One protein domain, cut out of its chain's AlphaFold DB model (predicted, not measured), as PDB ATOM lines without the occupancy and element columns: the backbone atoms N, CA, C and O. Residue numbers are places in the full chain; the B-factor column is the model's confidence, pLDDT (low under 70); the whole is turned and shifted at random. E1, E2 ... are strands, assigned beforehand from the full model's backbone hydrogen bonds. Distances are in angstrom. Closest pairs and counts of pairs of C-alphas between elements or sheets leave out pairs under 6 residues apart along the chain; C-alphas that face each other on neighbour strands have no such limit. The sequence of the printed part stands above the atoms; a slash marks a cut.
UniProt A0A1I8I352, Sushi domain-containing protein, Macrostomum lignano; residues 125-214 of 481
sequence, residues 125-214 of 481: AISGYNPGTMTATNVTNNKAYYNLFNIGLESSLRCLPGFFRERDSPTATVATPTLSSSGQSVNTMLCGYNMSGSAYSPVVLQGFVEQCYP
ATOM      1  N   ALA A 125      77.106 -73.911 -30.272       72.88
ATOM      2  CA  ALA A 125      76.234 -72.934 -30.919       72.88
ATOM      3  C   ALA A 125      76.140 -73.122 -32.447       72.88
ATOM      4  O   ALA A 125      75.316 -72.477 -33.097       72.88
ATOM      5  N   ILE A 126      76.974 -73.990 -33.032       77.06
ATOM      6  CA  ILE A 126      77.006 -74.263 -34.471       77.06
ATOM      7  C   ILE A 126      75.977 -75.357 -34.780       77.06
ATOM      8  O   ILE A 126      76.204 -76.545 -34.534       77.06
ATOM      9  N   SER A 127      74.825 -74.979 -35.334       77.75
ATOM     10  CA  SER A 127      73.781 -75.955 -35.672       77.75
ATOM     11  C   SER A 127      74.273 -76.923 -36.754       77.75
ATOM     12  O   SER A 127      74.648 -76.493 -37.842       77.75
ATOM     13  N   GLY A 128      74.209 -78.227 -36.469       76.75
ATOM     14  CA  GLY A 128      74.626 -79.300 -37.381       76.75
ATOM     15  C   GLY A 128      76.104 -79.689 -37.280       76.75
ATOM     16  O   GLY A 128      76.495 -80.705 -37.851       76.75
ATOM     17  N   TYR A 129      76.917 -78.946 -36.522       83.19
ATOM     18  CA  TYR A 129      78.297 -79.334 -36.252       83.19
ATOM     19  C   TYR A 129      78.350 -80.499 -35.267       83.19
ATOM     20  O   TYR A 129      77.753 -80.458 -34.191       83.19
ATOM     21  N   ASN A 130      79.106 -81.534 -35.622       85.88
ATOM     22  CA  ASN A 130      79.372 -82.659 -34.741       85.88
ATOM     23  C   ASN A 130      80.892 -82.847 -34.599       85.88
ATOM     24  O   ASN A 130      81.539 -83.251 -35.566       85.88
ATOM     25  N   PRO A 131      81.479 -82.611 -33.410       81.12
ATOM     26  CA  PRO A 131      82.922 -82.747 -33.209       81.12
ATOM     27  C   PRO A 131      83.424 -84.189 -33.381       81.12
ATOM     28  O   PRO A 131      84.614 -84.398 -33.595       81.12
ATOM     29  N   GLY A 132      82.536 -85.188 -33.306       83.00
ATOM     30  CA  GLY A 132      82.864 -86.590 -33.558       83.00
ATOM     31  C   GLY A 132      82.996 -86.949 -35.039       83.00
ATOM     32  O   GLY A 132      83.569 -87.989 -35.349       83.00
ATOM     33  N   THR A 133      82.491 -86.115 -35.956       86.94
ATOM     34  CA  THR A 133      82.526 -86.383 -37.407       86.94
ATOM     35  C   THR A 133      83.130 -85.242 -38.223       86.94
ATOM     36  O   THR A 133      83.410 -85.430 -39.406       86.94
ATOM     37  N   MET A 134      83.377 -84.078 -37.613       84.94
ATOM     38  CA  MET A 134      83.851 -82.869 -38.285       84.94
ATOM     39  C   MET A 134      85.053 -82.230 -37.586       84.94
ATOM     40  O   MET A 134      85.123 -82.140 -36.362       84.94
ATOM     41  N   THR A 135      85.951 -81.661 -38.383       84.25
ATOM     42  CA  THR A 135      87.020 -80.759 -37.952       84.25
ATOM     43  C   THR A 135      86.850 -79.388 -38.599       84.25
ATOM     44  O   THR A 135      86.341 -79.263 -39.714       84.25
ATOM     45  N   ALA A 136      87.276 -78.346 -37.892       78.50
ATOM     46  CA  ALA A 136      87.360 -76.994 -38.424       78.50
ATOM     47  C   ALA A 136      88.810 -76.692 -38.812       78.50
ATOM     48  O   ALA A 136      89.723 -76.905 -38.014       78.50
ATOM     49  N   THR A 137      89.027 -76.173 -40.017       72.88
ATOM     50  CA  THR A 137      90.336 -75.739 -40.509       72.88
ATOM     51  C   THR A 137      90.306 -74.239 -40.777       72.88
ATOM     52  O   THR A 137      89.589 -73.781 -41.668       72.88
ATOM     53  N   ASN A 138      91.105 -73.470 -40.034       66.12
ATOM     54  CA  ASN A 138      91.331 -72.055 -40.337       66.12
ATOM     55  C   ASN A 138      92.307 -71.924 -41.500       66.12
ATOM     56  O   ASN A 138      93.342 -72.590 -41.508       66.12
ATOM     57  N   VAL A 139      91.991 -71.050 -42.453       56.03
ATOM     58  CA  VAL A 139      92.808 -70.814 -43.652       56.03
ATOM     59  C   VAL A 139      93.263 -69.356 -43.668       56.03
ATOM     60  O   VAL A 139      92.915 -68.575 -44.545       56.03
ATOM     61  N   THR A 140      94.016 -68.944 -42.649       51.66
ATOM     62  CA  THR A 140      94.533 -67.569 -42.551       51.66
ATOM     63  C   THR A 140      96.025 -67.571 -42.865       51.66
ATOM     64  O   THR A 140      96.790 -68.314 -42.251       51.66
ATOM     65  N   ASN A 141      96.452 -66.749 -43.829       47.44
ATOM     66  CA  ASN A 141      97.856 -66.616 -44.253       47.44
ATOM     67  C   ASN A 141      98.524 -67.945 -44.674       47.44
ATOM     68  O   ASN A 141      99.668 -68.204 -44.300       47.44
ATOM     69  N   ASN A 142      97.821 -68.806 -45.426       45.62
ATOM     70  CA  ASN A 142      98.313 -70.118 -45.892       45.62
ATOM     71  C   ASN A 142      98.736 -71.111 -44.788       45.62
ATOM     72  O   ASN A 142      99.383 -72.117 -45.078       45.62
ATOM     73  N   LYS A 143      98.359 -70.878 -43.526       46.81
ATOM     74  CA  LYS A 143      98.611 -71.816 -42.425       46.81
ATOM     75  C   LYS A 143      97.308 -72.484 -42.003       46.81
ATOM     76  O   LYS A 143      96.365 -71.805 -41.608       46.81
ATOM     77  N   ALA A 144      97.277 -73.813 -42.093       53.03
ATOM     78  CA  ALA A 144      96.154 -74.626 -41.649       53.03
ATOM     79  C   ALA A 144      96.266 -74.894 -40.144       53.03
ATOM     80  O   ALA A 144      97.225 -75.518 -39.691       53.03
ATOM     81  N   TYR A 145      95.271 -74.445 -39.380       59.16
ATOM     82  CA  TYR A 145      95.136 -74.779 -37.961       59.16
ATOM     83  C   TYR A 145      93.840 -75.551 -37.734       59.16
ATOM     84  O   TYR A 145      92.789 -75.138 -38.230       59.16
ATOM     85  N   TYR A 146      93.915 -76.651 -36.985       62.25
ATOM     86  CA  TYR A 146      92.801 -77.577 -36.778       62.25
ATOM     87  C   TYR A 146      92.103 -77.341 -35.434       62.25
ATOM     88  O   TYR A 146      92.764 -77.105 -34.425       62.25
ATOM     89  N   ASN A 147      90.772 -77.456 -35.425       62.38
ATOM     90  CA  ASN A 147      89.908 -77.413 -34.235       62.38
ATOM     91  C   ASN A 147      89.993 -76.105 -33.419       62.38
ATOM     92  O   ASN A 147      89.886 -76.121 -32.193       62.38
ATOM     93  N   LEU A 148      90.182 -74.962 -34.088       65.06
ATOM     94  CA  LEU A 148      90.230 -73.639 -33.453       65.06
ATOM     95  C   LEU A 148      89.033 -72.775 -33.868       65.06
ATOM     96  O   LEU A 148      88.891 -72.448 -35.044       65.06
ATOM     97  N   PHE A 149      88.237 -72.339 -32.890       71.19
ATOM     98  CA  PHE A 149      87.033 -71.511 -33.062       71.19
ATOM     99  C   PHE A 149      87.261 -70.095 -32.509       71.19
ATOM    100  O   PHE A 149      86.602 -69.648 -31.568       71.19
ATOM    101  N   ASN A 150      88.282 -69.419 -33.031       71.56
ATOM    102  CA  ASN A 150      88.696 -68.110 -32.532       71.56
ATOM    103  C   ASN A 150      87.972 -66.972 -33.255       71.56
ATOM    104  O   ASN A 150      87.692 -67.070 -34.449       71.56
ATOM    105  N   ILE A 151      87.735 -65.866 -32.547       68.44
ATOM    106  CA  ILE A 151      87.066 -64.689 -33.112       68.44
ATOM    107  C   ILE A 151      87.851 -64.108 -34.294       68.44
ATOM    108  O   ILE A 151      89.080 -64.009 -34.275       68.44
ATOM    109  N   GLY A 152      87.126 -63.649 -35.310       67.56
ATOM    110  CA  GLY A 152      87.675 -62.985 -36.491       67.56
ATOM    111  C   GLY A 152      88.309 -63.943 -37.498       67.56
ATOM    112  O   GLY A 152      88.866 -63.476 -38.487       67.56
ATOM    113  N   LEU A 153      88.232 -65.258 -37.264       68.75
ATOM    114  CA  LEU A 153      88.668 -66.272 -38.213       68.75
ATOM    115  C   LEU A 153      87.472 -66.901 -38.923       68.75
ATOM    116  O   LEU A 153      86.490 -67.304 -38.293       68.75
ATOM    117  N   GLU A 154      87.592 -67.002 -40.245       74.94
ATOM    118  CA  GLU A 154      86.756 -67.884 -41.045       74.94
ATOM    119  C   GLU A 154      87.370 -69.286 -41.045       74.94
ATOM    120  O   GLU A 154      88.553 -69.477 -41.355       74.94
ATOM    121  N   SER A 155      86.551 -70.272 -40.699       77.06
ATOM    122  CA  SER A 155      86.930 -71.676 -40.686       77.06
ATOM    123  C   SER A 155      86.157 -72.439 -41.751       77.06
ATOM    124  O   SER A 155      84.934 -72.332 -41.846       77.06
ATOM    125  N   SER A 156      86.864 -73.287 -42.495       80.19
ATOM    126  CA  SER A 156      86.247 -74.321 -43.319       80.19
ATOM    127  C   SER A 156      85.988 -75.561 -42.466       80.19
ATOM    128  O   SER A 156      86.891 -76.077 -41.812       80.19
ATOM    129  N   LEU A 157      84.755 -76.047 -42.479       82.50
ATOM    130  CA  LEU A 157      84.349 -77.303 -41.867       82.50
ATOM    131  C   LEU A 157      84.606 -78.456 -42.841       82.50
ATOM    132  O   LEU A 157      84.194 -78.423 -44.005       82.50
ATOM    133  N   ARG A 158      85.280 -79.494 -42.353       84.38
ATOM    134  CA  ARG A 158      85.616 -80.708 -43.104       84.38
ATOM    135  C   ARG A 158      85.223 -81.931 -42.295       84.38
ATOM    136  O   ARG A 158      85.258 -81.890 -41.070       84.38
ATOM    137  N   CYS A 159      84.876 -83.020 -42.968       86.69
ATOM    138  CA  CYS A 159      84.697 -84.289 -42.279       86.69
ATOM    139  C   CYS A 159      86.036 -84.812 -41.751       86.69
ATOM    140  O   CYS A 159      87.088 -84.580 -42.352       86.69
ATOM    141  N   LEU A 160      85.993 -85.502 -40.613       86.50
ATOM    142  CA  LEU A 160      87.126 -86.272 -40.110       86.50
ATOM    143  C   LEU A 160      87.412 -87.469 -41.036       86.50
ATOM    144  O   LEU A 160      86.505 -87.914 -41.742       86.50
ATOM    145  N   PRO A 161      88.641 -88.023 -41.023       86.81
ATOM    146  CA  PRO A 161      88.940 -89.267 -41.729       86.81
ATOM    147  C   PRO A 161      87.922 -90.362 -41.396       86.81
ATOM    148  O   PRO A 161      87.553 -90.539 -40.233       86.81
ATOM    149  N   GLY A 162      87.455 -91.076 -42.421       88.88
ATOM    150  CA  GLY A 162      86.381 -92.059 -42.269       88.88
ATOM    151  C   GLY A 162      84.969 -91.486 -42.319       88.88
ATOM    152  O   GLY A 162      84.011 -92.234 -42.131       88.88
ATOM    153  N   PHE A 163      84.825 -90.193 -42.604       90.88
ATOM    154  CA  PHE A 163      83.552 -89.552 -42.886       90.88
ATOM    155  C   PHE A 163      83.630 -88.722 -44.173       90.88
ATOM    156  O   PHE A 163      84.706 -88.279 -44.579       90.88
ATOM    157  N   PHE A 164      82.482 -88.495 -44.805       89.69
ATOM    158  CA  PHE A 164      82.373 -87.755 -46.060       89.69
ATOM    159  C   PHE A 164      81.076 -86.949 -46.137       89.69
ATOM    160  O   PHE A 164      80.120 -87.232 -45.419       89.69
ATOM    161  N   ARG A 165      81.032 -85.962 -47.030       87.44
ATOM    162  CA  ARG A 165      79.796 -85.271 -47.429       87.44
ATOM    163  C   ARG A 165      79.350 -85.735 -48.803       87.44
ATOM    164  O   ARG A 165      80.192 -86.088 -49.623       87.44
ATOM    165  N   GLU A 166      78.058 -85.648 -49.099       81.75
ATOM    166  CA  GLU A 166      77.541 -85.968 -50.436       81.75
ATOM    167  C   GLU A 166      78.225 -85.110 -51.507       81.75
ATOM    168  O   GLU A 166      78.596 -85.612 -52.569       81.75
ATOM    169  N   ARG A 167      78.508 -83.839 -51.191       79.44
ATOM    170  CA  ARG A 167      79.237 -82.937 -52.095       79.44
ATOM    171  C   ARG A 167      80.703 -83.279 -52.337       79.44
ATOM    172  O   ARG A 167      81.301 -82.688 -53.231       79.44
ATOM    173  N   ASP A 168      81.298 -84.134 -51.505       80.81
ATOM    174  CA  ASP A 168      82.687 -84.559 -51.683       80.81
ATOM    175  C   ASP A 168      82.799 -85.618 -52.800       80.81
ATOM    176  O   ASP A 168      83.911 -85.941 -53.216       80.81
ATOM    177  N   SER A 169      81.670 -86.129 -53.323       77.75
ATOM    178  CA  SER A 169      81.677 -87.069 -54.445       77.75
ATOM    179  C   SER A 169      82.055 -86.364 -55.759       77.75
ATOM    180  O   SER A 169      81.474 -85.325 -56.090       77.75
ATOM    181  N   PRO A 170      82.952 -86.947 -56.580       74.19
ATOM    182  CA  PRO A 170      83.337 -86.404 -57.886       74.19
ATOM    183  C   PRO A 170      82.173 -86.257 -58.872       74.19
ATOM    184  O   PRO A 170      82.258 -85.483 -59.824       74.19
ATOM    185  N   THR A 171      81.095 -87.020 -58.669       73.19
ATOM    186  CA  THR A 171      79.906 -87.023 -59.537       73.19
ATOM    187  C   THR A 171      78.748 -86.209 -58.962       73.19
ATOM    188  O   THR A 171      77.678 -86.139 -59.572       73.19
ATOM    189  N   ALA A 172      78.948 -85.567 -57.807       69.56
ATOM    190  CA  ALA A 172      77.904 -84.817 -57.137       69.56
ATOM    191  C   ALA A 172      77.454 -83.620 -57.989       69.56
ATOM    192  O   ALA A 172      78.157 -82.620 -58.136       69.56
ATOM    193  N   THR A 173      76.230 -83.691 -58.511       60.41
ATOM    194  CA  THR A 173      75.512 -82.533 -59.059       60.41
ATOM    195  C   THR A 173      74.824 -81.814 -57.908       60.41
ATOM    196  O   THR A 173      73.606 -81.826 -57.758       60.41
ATOM    197  N   VAL A 174      75.628 -81.219 -57.027       57.84
ATOM    198  CA  VAL A 174      75.075 -80.442 -55.917       57.84
ATOM    199  C   VAL A 174      74.589 -79.116 -56.481       57.84
ATOM    200  O   VAL A 174      75.366 -78.377 -57.087       57.84
ATOM    201  N   ALA A 175      73.305 -78.808 -56.289       56.75
ATOM    202  CA  ALA A 175      72.791 -77.471 -56.557       56.75
ATOM    203  C   ALA A 175      73.683 -76.455 -55.833       56.75
ATOM    204  O   ALA A 175      73.970 -76.639 -54.649       56.75
ATOM    205  N   THR A 176      74.147 -75.415 -56.536       56.31
ATOM    206  CA  THR A 176      75.003 -74.378 -55.952       56.31
ATOM    207  C   THR A 176      74.307 -73.852 -54.707       56.31
ATOM    208  O   THR A 176      73.229 -73.260 -54.824       56.31
ATOM    209  N   PRO A 177      74.841 -74.111 -53.506       58.03
ATOM    210  CA  PRO A 177      74.080 -73.793 -52.329       58.03
ATOM    211  C   PRO A 177      73.999 -72.279 -52.211       58.03
ATOM    212  O   PRO A 177      74.995 -71.565 -52.356       58.03
ATOM    213  N   THR A 178      72.785 -71.791 -51.995       56.69
ATOM    214  CA  THR A 178      72.531 -70.374 -51.775       56.69
ATOM    215  C   THR A 178      73.303 -69.960 -50.525       56.69
ATOM    216  O   THR A 178      73.284 -70.680 -49.523       56.69
ATOM    217  N   LEU A 179      74.016 -68.829 -50.585       60.84
ATOM    218  CA  LEU A 179      74.633 -68.246 -49.394       60.84
ATOM    219  C   LEU A 179      73.579 -68.178 -48.286       60.84
ATOM    220  O   LEU A 179      72.409 -67.882 -48.554       60.84
ATOM    221  N   SER A 180      73.987 -68.460 -47.049       63.38
ATOM    222  CA  SER A 180      73.102 -68.242 -45.904       63.38
ATOM    223  C   SER A 180      72.594 -66.796 -45.904       63.38
ATOM    224  O   SER A 180      73.219 -65.897 -46.473       63.38
ATOM    225  N   SER A 181      71.490 -66.530 -45.203       59.31
ATOM    226  CA  SER A 181      71.000 -65.160 -44.987       59.31
ATOM    227  C   SER A 181      72.047 -64.229 -44.351       59.31
ATOM    228  O   SER A 181      71.886 -63.011 -44.378       59.31
ATOM    229  N   SER A 182      73.112 -64.795 -43.774       61.31
ATOM    230  CA  SER A 182      74.268 -64.119 -43.184       61.31
ATOM    231  C   SER A 182      75.501 -64.031 -44.106       61.31
ATOM    232  O   SER A 182      76.503 -63.435 -43.710       61.31
ATOM    233  N   GLY A 183      75.433 -64.552 -45.338       68.06
ATOM    234  CA  GLY A 183      76.452 -64.391 -46.384       68.06
ATOM    235  C   GLY A 183      77.585 -65.424 -46.386       68.06
ATOM    236  O   GLY A 183      78.505 -65.293 -47.186       68.06
ATOM    237  N   GLN A 184      77.544 -66.445 -45.524       72.50
ATOM    238  CA  GLN A 184      78.559 -67.508 -45.475       72.50
ATOM    239  C   GLN A 184      78.264 -68.612 -46.494       72.50
ATOM    240  O   GLN A 184      77.103 -68.974 -46.724       72.50
ATOM    241  N   SER A 185      79.336 -69.164 -47.067       75.12
ATOM    242  CA  SER A 185      79.290 -70.324 -47.960       75.12
ATOM    243  C   SER A 185      79.013 -71.622 -47.186       75.12
ATOM    244  O   SER A 185      79.087 -71.676 -45.961       75.12
ATOM    245  N   VAL A 186      78.656 -72.697 -47.886       78.44
ATOM    246  CA  VAL A 186      78.388 -73.988 -47.229       78.44
ATOM    247  C   VAL A 186      79.636 -74.558 -46.585       78.44
ATOM    248  O   VAL A 186      80.702 -74.570 -47.204       78.44
ATOM    249  N   ASN A 187      79.466 -75.102 -45.378       80.38
ATOM    250  CA  ASN A 187      80.542 -75.632 -44.545       80.38
ATOM    251  C   ASN A 187      81.615 -74.585 -44.224       80.38
ATOM    252  O   ASN A 187      82.780 -74.933 -44.043       80.38
ATOM    253  N   THR A 188      81.242 -73.309 -44.155       79.00
ATOM    254  CA  THR A 188      82.080 -72.275 -43.554       79.00
ATOM    255  C   THR A 188      81.361 -71.632 -42.385       79.00
ATOM    256  O   THR A 188      80.130 -71.551 -42.326       79.00
ATOM    257  N   MET A 189      82.161 -71.197 -41.425       79.12
ATOM    258  CA  MET A 189      81.699 -70.385 -40.317       79.12
ATOM    259  C   MET A 189      82.663 -69.237 -40.104       79.12
ATOM    260  O   MET A 189      83.873 -69.381 -40.268       79.12
ATOM    261  N   LEU A 190      82.109 -68.115 -39.682       78.31
ATOM    262  CA  LEU A 190      82.839 -66.988 -39.158       78.31
ATOM    263  C   LEU A 190      82.501 -66.887 -37.675       78.31
ATOM    264  O   LEU A 190      81.345 -66.667 -37.302       78.31
ATOM    265  N   CYS A 191      83.516 -67.036 -36.825       75.56
ATOM    266  CA  CYS A 191      83.360 -66.677 -35.425       75.56
ATOM    267  C   CYS A 191      83.419 -65.152 -35.322       75.56
ATOM    268  O   CYS A 191      84.484 -64.539 -35.391       75.56
ATOM    269  N   GLY A 192      82.246 -64.540 -35.252       72.50
ATOM    270  CA  GLY A 192      82.064 -63.106 -35.183       72.50
ATOM    271  C   GLY A 192      81.724 -62.651 -33.776       72.50
ATOM    272  O   GLY A 192      81.930 -63.339 -32.771       72.50
ATOM    273  N   TYR A 193      81.191 -61.443 -33.723       68.44
ATOM    274  CA  TYR A 193      80.902 -60.783 -32.475       68.44
ATOM    275  C   TYR A 193      79.685 -59.883 -32.634       68.44
ATOM    276  O   TYR A 193      79.559 -59.205 -33.653       68.44
ATOM    277  N   ASN A 194      78.781 -59.893 -31.656       64.19
ATOM    278  CA  ASN A 194      77.619 -59.012 -31.654       64.19
ATOM    279  C   ASN A 194      77.705 -58.021 -30.495       64.19
ATOM    280  O   ASN A 194      78.140 -58.361 -29.392       64.19
ATOM    281  N   MET A 195      77.276 -56.795 -30.772       57.19
ATOM    282  CA  MET A 195      77.179 -55.725 -29.792       57.19
ATOM    283  C   MET A 195      75.716 -55.525 -29.416       57.19
ATOM    284  O   MET A 195      74.893 -55.181 -30.265       57.19
ATOM    285  N   SER A 196      75.395 -55.689 -28.134       54.31
ATOM    286  CA  SER A 196      74.133 -55.204 -27.571       54.31
ATOM    287  C   SER A 196      74.437 -54.269 -26.401       54.31
ATOM    288  O   SER A 196      74.819 -54.722 -25.320       54.31
ATOM    289  N   GLY A 197      74.299 -52.959 -26.615       59.19
ATOM    290  CA  GLY A 197      74.744 -51.953 -25.641       59.19
ATOM    291  C   GLY A 197      76.272 -51.949 -25.488       59.19
ATOM    292  O   GLY A 197      76.979 -52.020 -26.489       59.19
ATOM    293  N   SER A 198      76.775 -51.887 -24.249       47.28
ATOM    294  CA  SER A 198      78.207 -51.988 -23.899       47.28
ATOM    295  C   SER A 198      78.692 -53.430 -23.669       47.28
ATOM    296  O   SER A 198      79.869 -53.656 -23.388       47.28
ATOM    297  N   ALA A 199      77.797 -54.418 -23.790       47.59
ATOM    298  CA  ALA A 199      78.122 -55.821 -23.591       47.59
ATOM    299  C   ALA A 199      78.518 -56.486 -24.908       47.59
ATOM    300  O   ALA A 199      77.815 -56.437 -25.922       47.59
ATOM    301  N   TYR A 200      79.651 -57.160 -24.829       56.81
ATOM    302  CA  TYR A 200      80.247 -57.882 -25.916       56.81
ATOM    303  C   TYR A 200      79.876 -59.386 -25.789       56.81
ATOM    304  O   TYR A 200      80.120 -59.985 -24.741       56.81
ATOM    305  N   SER A 201      79.272 -60.013 -26.819       62.22
ATOM    306  CA  SER A 201      79.059 -61.477 -26.878       62.22
ATOM    307  C   SER A 201      79.530 -62.132 -28.194       62.22
ATOM    308  O   SER A 201      79.235 -61.609 -29.275       62.22
ATOM    309  N   PRO A 202      80.230 -63.287 -28.135       68.38
ATOM    310  CA  PRO A 202      80.643 -64.027 -29.326       68.38
ATOM    311  C   PRO A 202      79.416 -64.563 -30.068       68.38
ATOM    312  O   PRO A 202      78.478 -65.067 -29.451       68.38
ATOM    313  N   VAL A 203      79.428 -64.466 -31.397       73.31
ATOM    314  CA  VAL A 203      78.339 -64.963 -32.246       73.31
ATOM    315  C   VAL A 203      78.914 -65.769 -33.393       73.31
ATOM    316  O   VAL A 203      79.817 -65.324 -34.097       73.31
ATOM    317  N   VAL A 204      78.356 -66.956 -33.606       75.50
ATOM    318  CA  VAL A 204      78.658 -67.773 -34.778       75.50
ATOM    319  C   VAL A 204      77.786 -67.300 -35.931       75.50
ATOM    320  O   VAL A 204      76.558 -67.343 -35.848       75.50
ATOM    321  N   LEU A 205      78.419 -66.899 -37.029       75.88
ATOM    322  CA  LEU A 205      77.754 -66.812 -38.319       75.88
ATOM    323  C   LEU A 205      78.154 -68.017 -39.147       75.88
ATOM    324  O   LEU A 205      79.335 -68.243 -39.396       75.88
ATOM    325  N   GLN A 206      77.172 -68.797 -39.569       75.31
ATOM    326  CA  GLN A 206      77.415 -70.045 -40.274       75.31
ATOM    327  C   GLN A 206      76.637 -70.097 -41.578       75.31
ATOM    328  O   GLN A 206      75.508 -69.613 -41.678       75.31
ATOM    329  N   GLY A 207      77.246 -70.735 -42.573       72.88
ATOM    330  CA  GLY A 207      76.514 -71.257 -43.712       72.88
ATOM    331  C   GLY A 207      75.667 -72.464 -43.314       72.88
ATOM    332  O   GLY A 207      75.658 -72.902 -42.162       72.88
ATOM    333  N   PHE A 208      74.982 -73.054 -44.291       79.31
ATOM    334  CA  PHE A 208      74.462 -74.405 -44.112       79.31
ATOM    335  C   PHE A 208      75.635 -75.363 -43.836       79.31
ATOM    336  O   PHE A 208      76.634 -75.352 -44.564       79.31
ATOM    337  N   VAL A 209      75.517 -76.148 -42.764       81.19
ATOM    338  CA  VAL A 209      76.480 -77.184 -42.382       81.19
ATOM    339  C   VAL A 209      75.924 -78.520 -42.848       81.19
ATOM    340  O   VAL A 209      74.907 -78.996 -42.350       81.19
ATOM    341  N   GLU A 210      76.583 -79.101 -43.838       82.81
ATOM    342  CA  GLU A 210      76.239 -80.410 -44.369       82.81
ATOM    343  C   GLU A 210      76.695 -81.503 -43.405       82.81
ATOM    344  O   GLU A 210      77.782 -81.435 -42.823       82.81
ATOM    345  N   GLN A 211      75.858 -82.525 -43.246       84.62
ATOM    346  CA  GLN A 211      76.167 -83.647 -42.376       84.62
ATOM    347  C   GLN A 211      77.265 -84.521 -42.986       84.62
ATOM    348  O   GLN A 211      77.308 -84.761 -44.191       84.62
ATOM    349  N   CYS A 212      78.141 -85.014 -42.117       89.38
ATOM    350  CA  CYS A 212      79.143 -86.002 -42.476       89.38
ATOM    351  C   CYS A 212      78.586 -87.413 -42.261       89.38
ATOM    352  O   CYS A 212      78.161 -87.759 -41.155       89.38
ATOM    353  N   TYR A 213      78.637 -88.234 -43.301       90.19
ATOM    354  CA  TYR A 213      78.235 -89.634 -43.284       90.19
ATOM    355  C   TYR A 213      79.451 -90.545 -43.082       90.19
ATOM    356  O   TYR A 213      80.534 -90.235 -43.576       90.19
ATOM    357  N   PRO A 214      79.310 -91.661 -42.346       92.06
ATOM    358  CA  PRO A 214      80.416 -92.578 -42.104       92.06
ATOM    359  C   PRO A 214      80.757 -93.391 -43.357       92.06
ATOM    360  O   PRO A 214      79.871 -93.918 -44.032       92.06
TER     361      PRO A 214
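Overview. This is residues 125 to 214 of the 481 residues of the protein "Sushi domain-containing protein" of Macrostomum lignano (UniProt A0A1I8I352). Little regular structure: one antiparallel sheet, strongly twisted and curled like part of a barrel, with hairpin E4 and E5 reaching out one way and loop residues 164 to 171 the other. The 90 printed residues include five named strands, E1 to E5, with 34 residues, all strand, in sheet order E2, E1, E3, E4, E5. The whole is only just compact, close to loose, radius of gyration of the C-alphas 14.1 A, spanning 49 by 26 by 25 A.

Along the chain. E1, residues 134 to 140, 19.1 A, begins at C-alpha (83.851, -82.869, -38.285). E2 is 143 to 146, 9.9 A; E3 154 to 159, 16.6 A; E4 188 to 196, 24.7 A. E5, 199 to 206, 21.9 A, ends at C-alpha (77.415, -70.045, -40.274).

Arrangement. Within hydrogen-bond range are N 138 and O 145 of E1 and E2, 3.0 A; N 135 and O 158 of E1 and E3, 2.8 A. E3, E4 and E5 form a meander, each the antiparallel neighbour of the one before: N 155 and O 189, 2.9 A; N 190 and O 205, 2.8 A.

Size, cuts and confidence. The printed part has no cut. Link E3 to E4 is long. Mean pLDDT is 71.9; residues 172 to 183 are among those under 70.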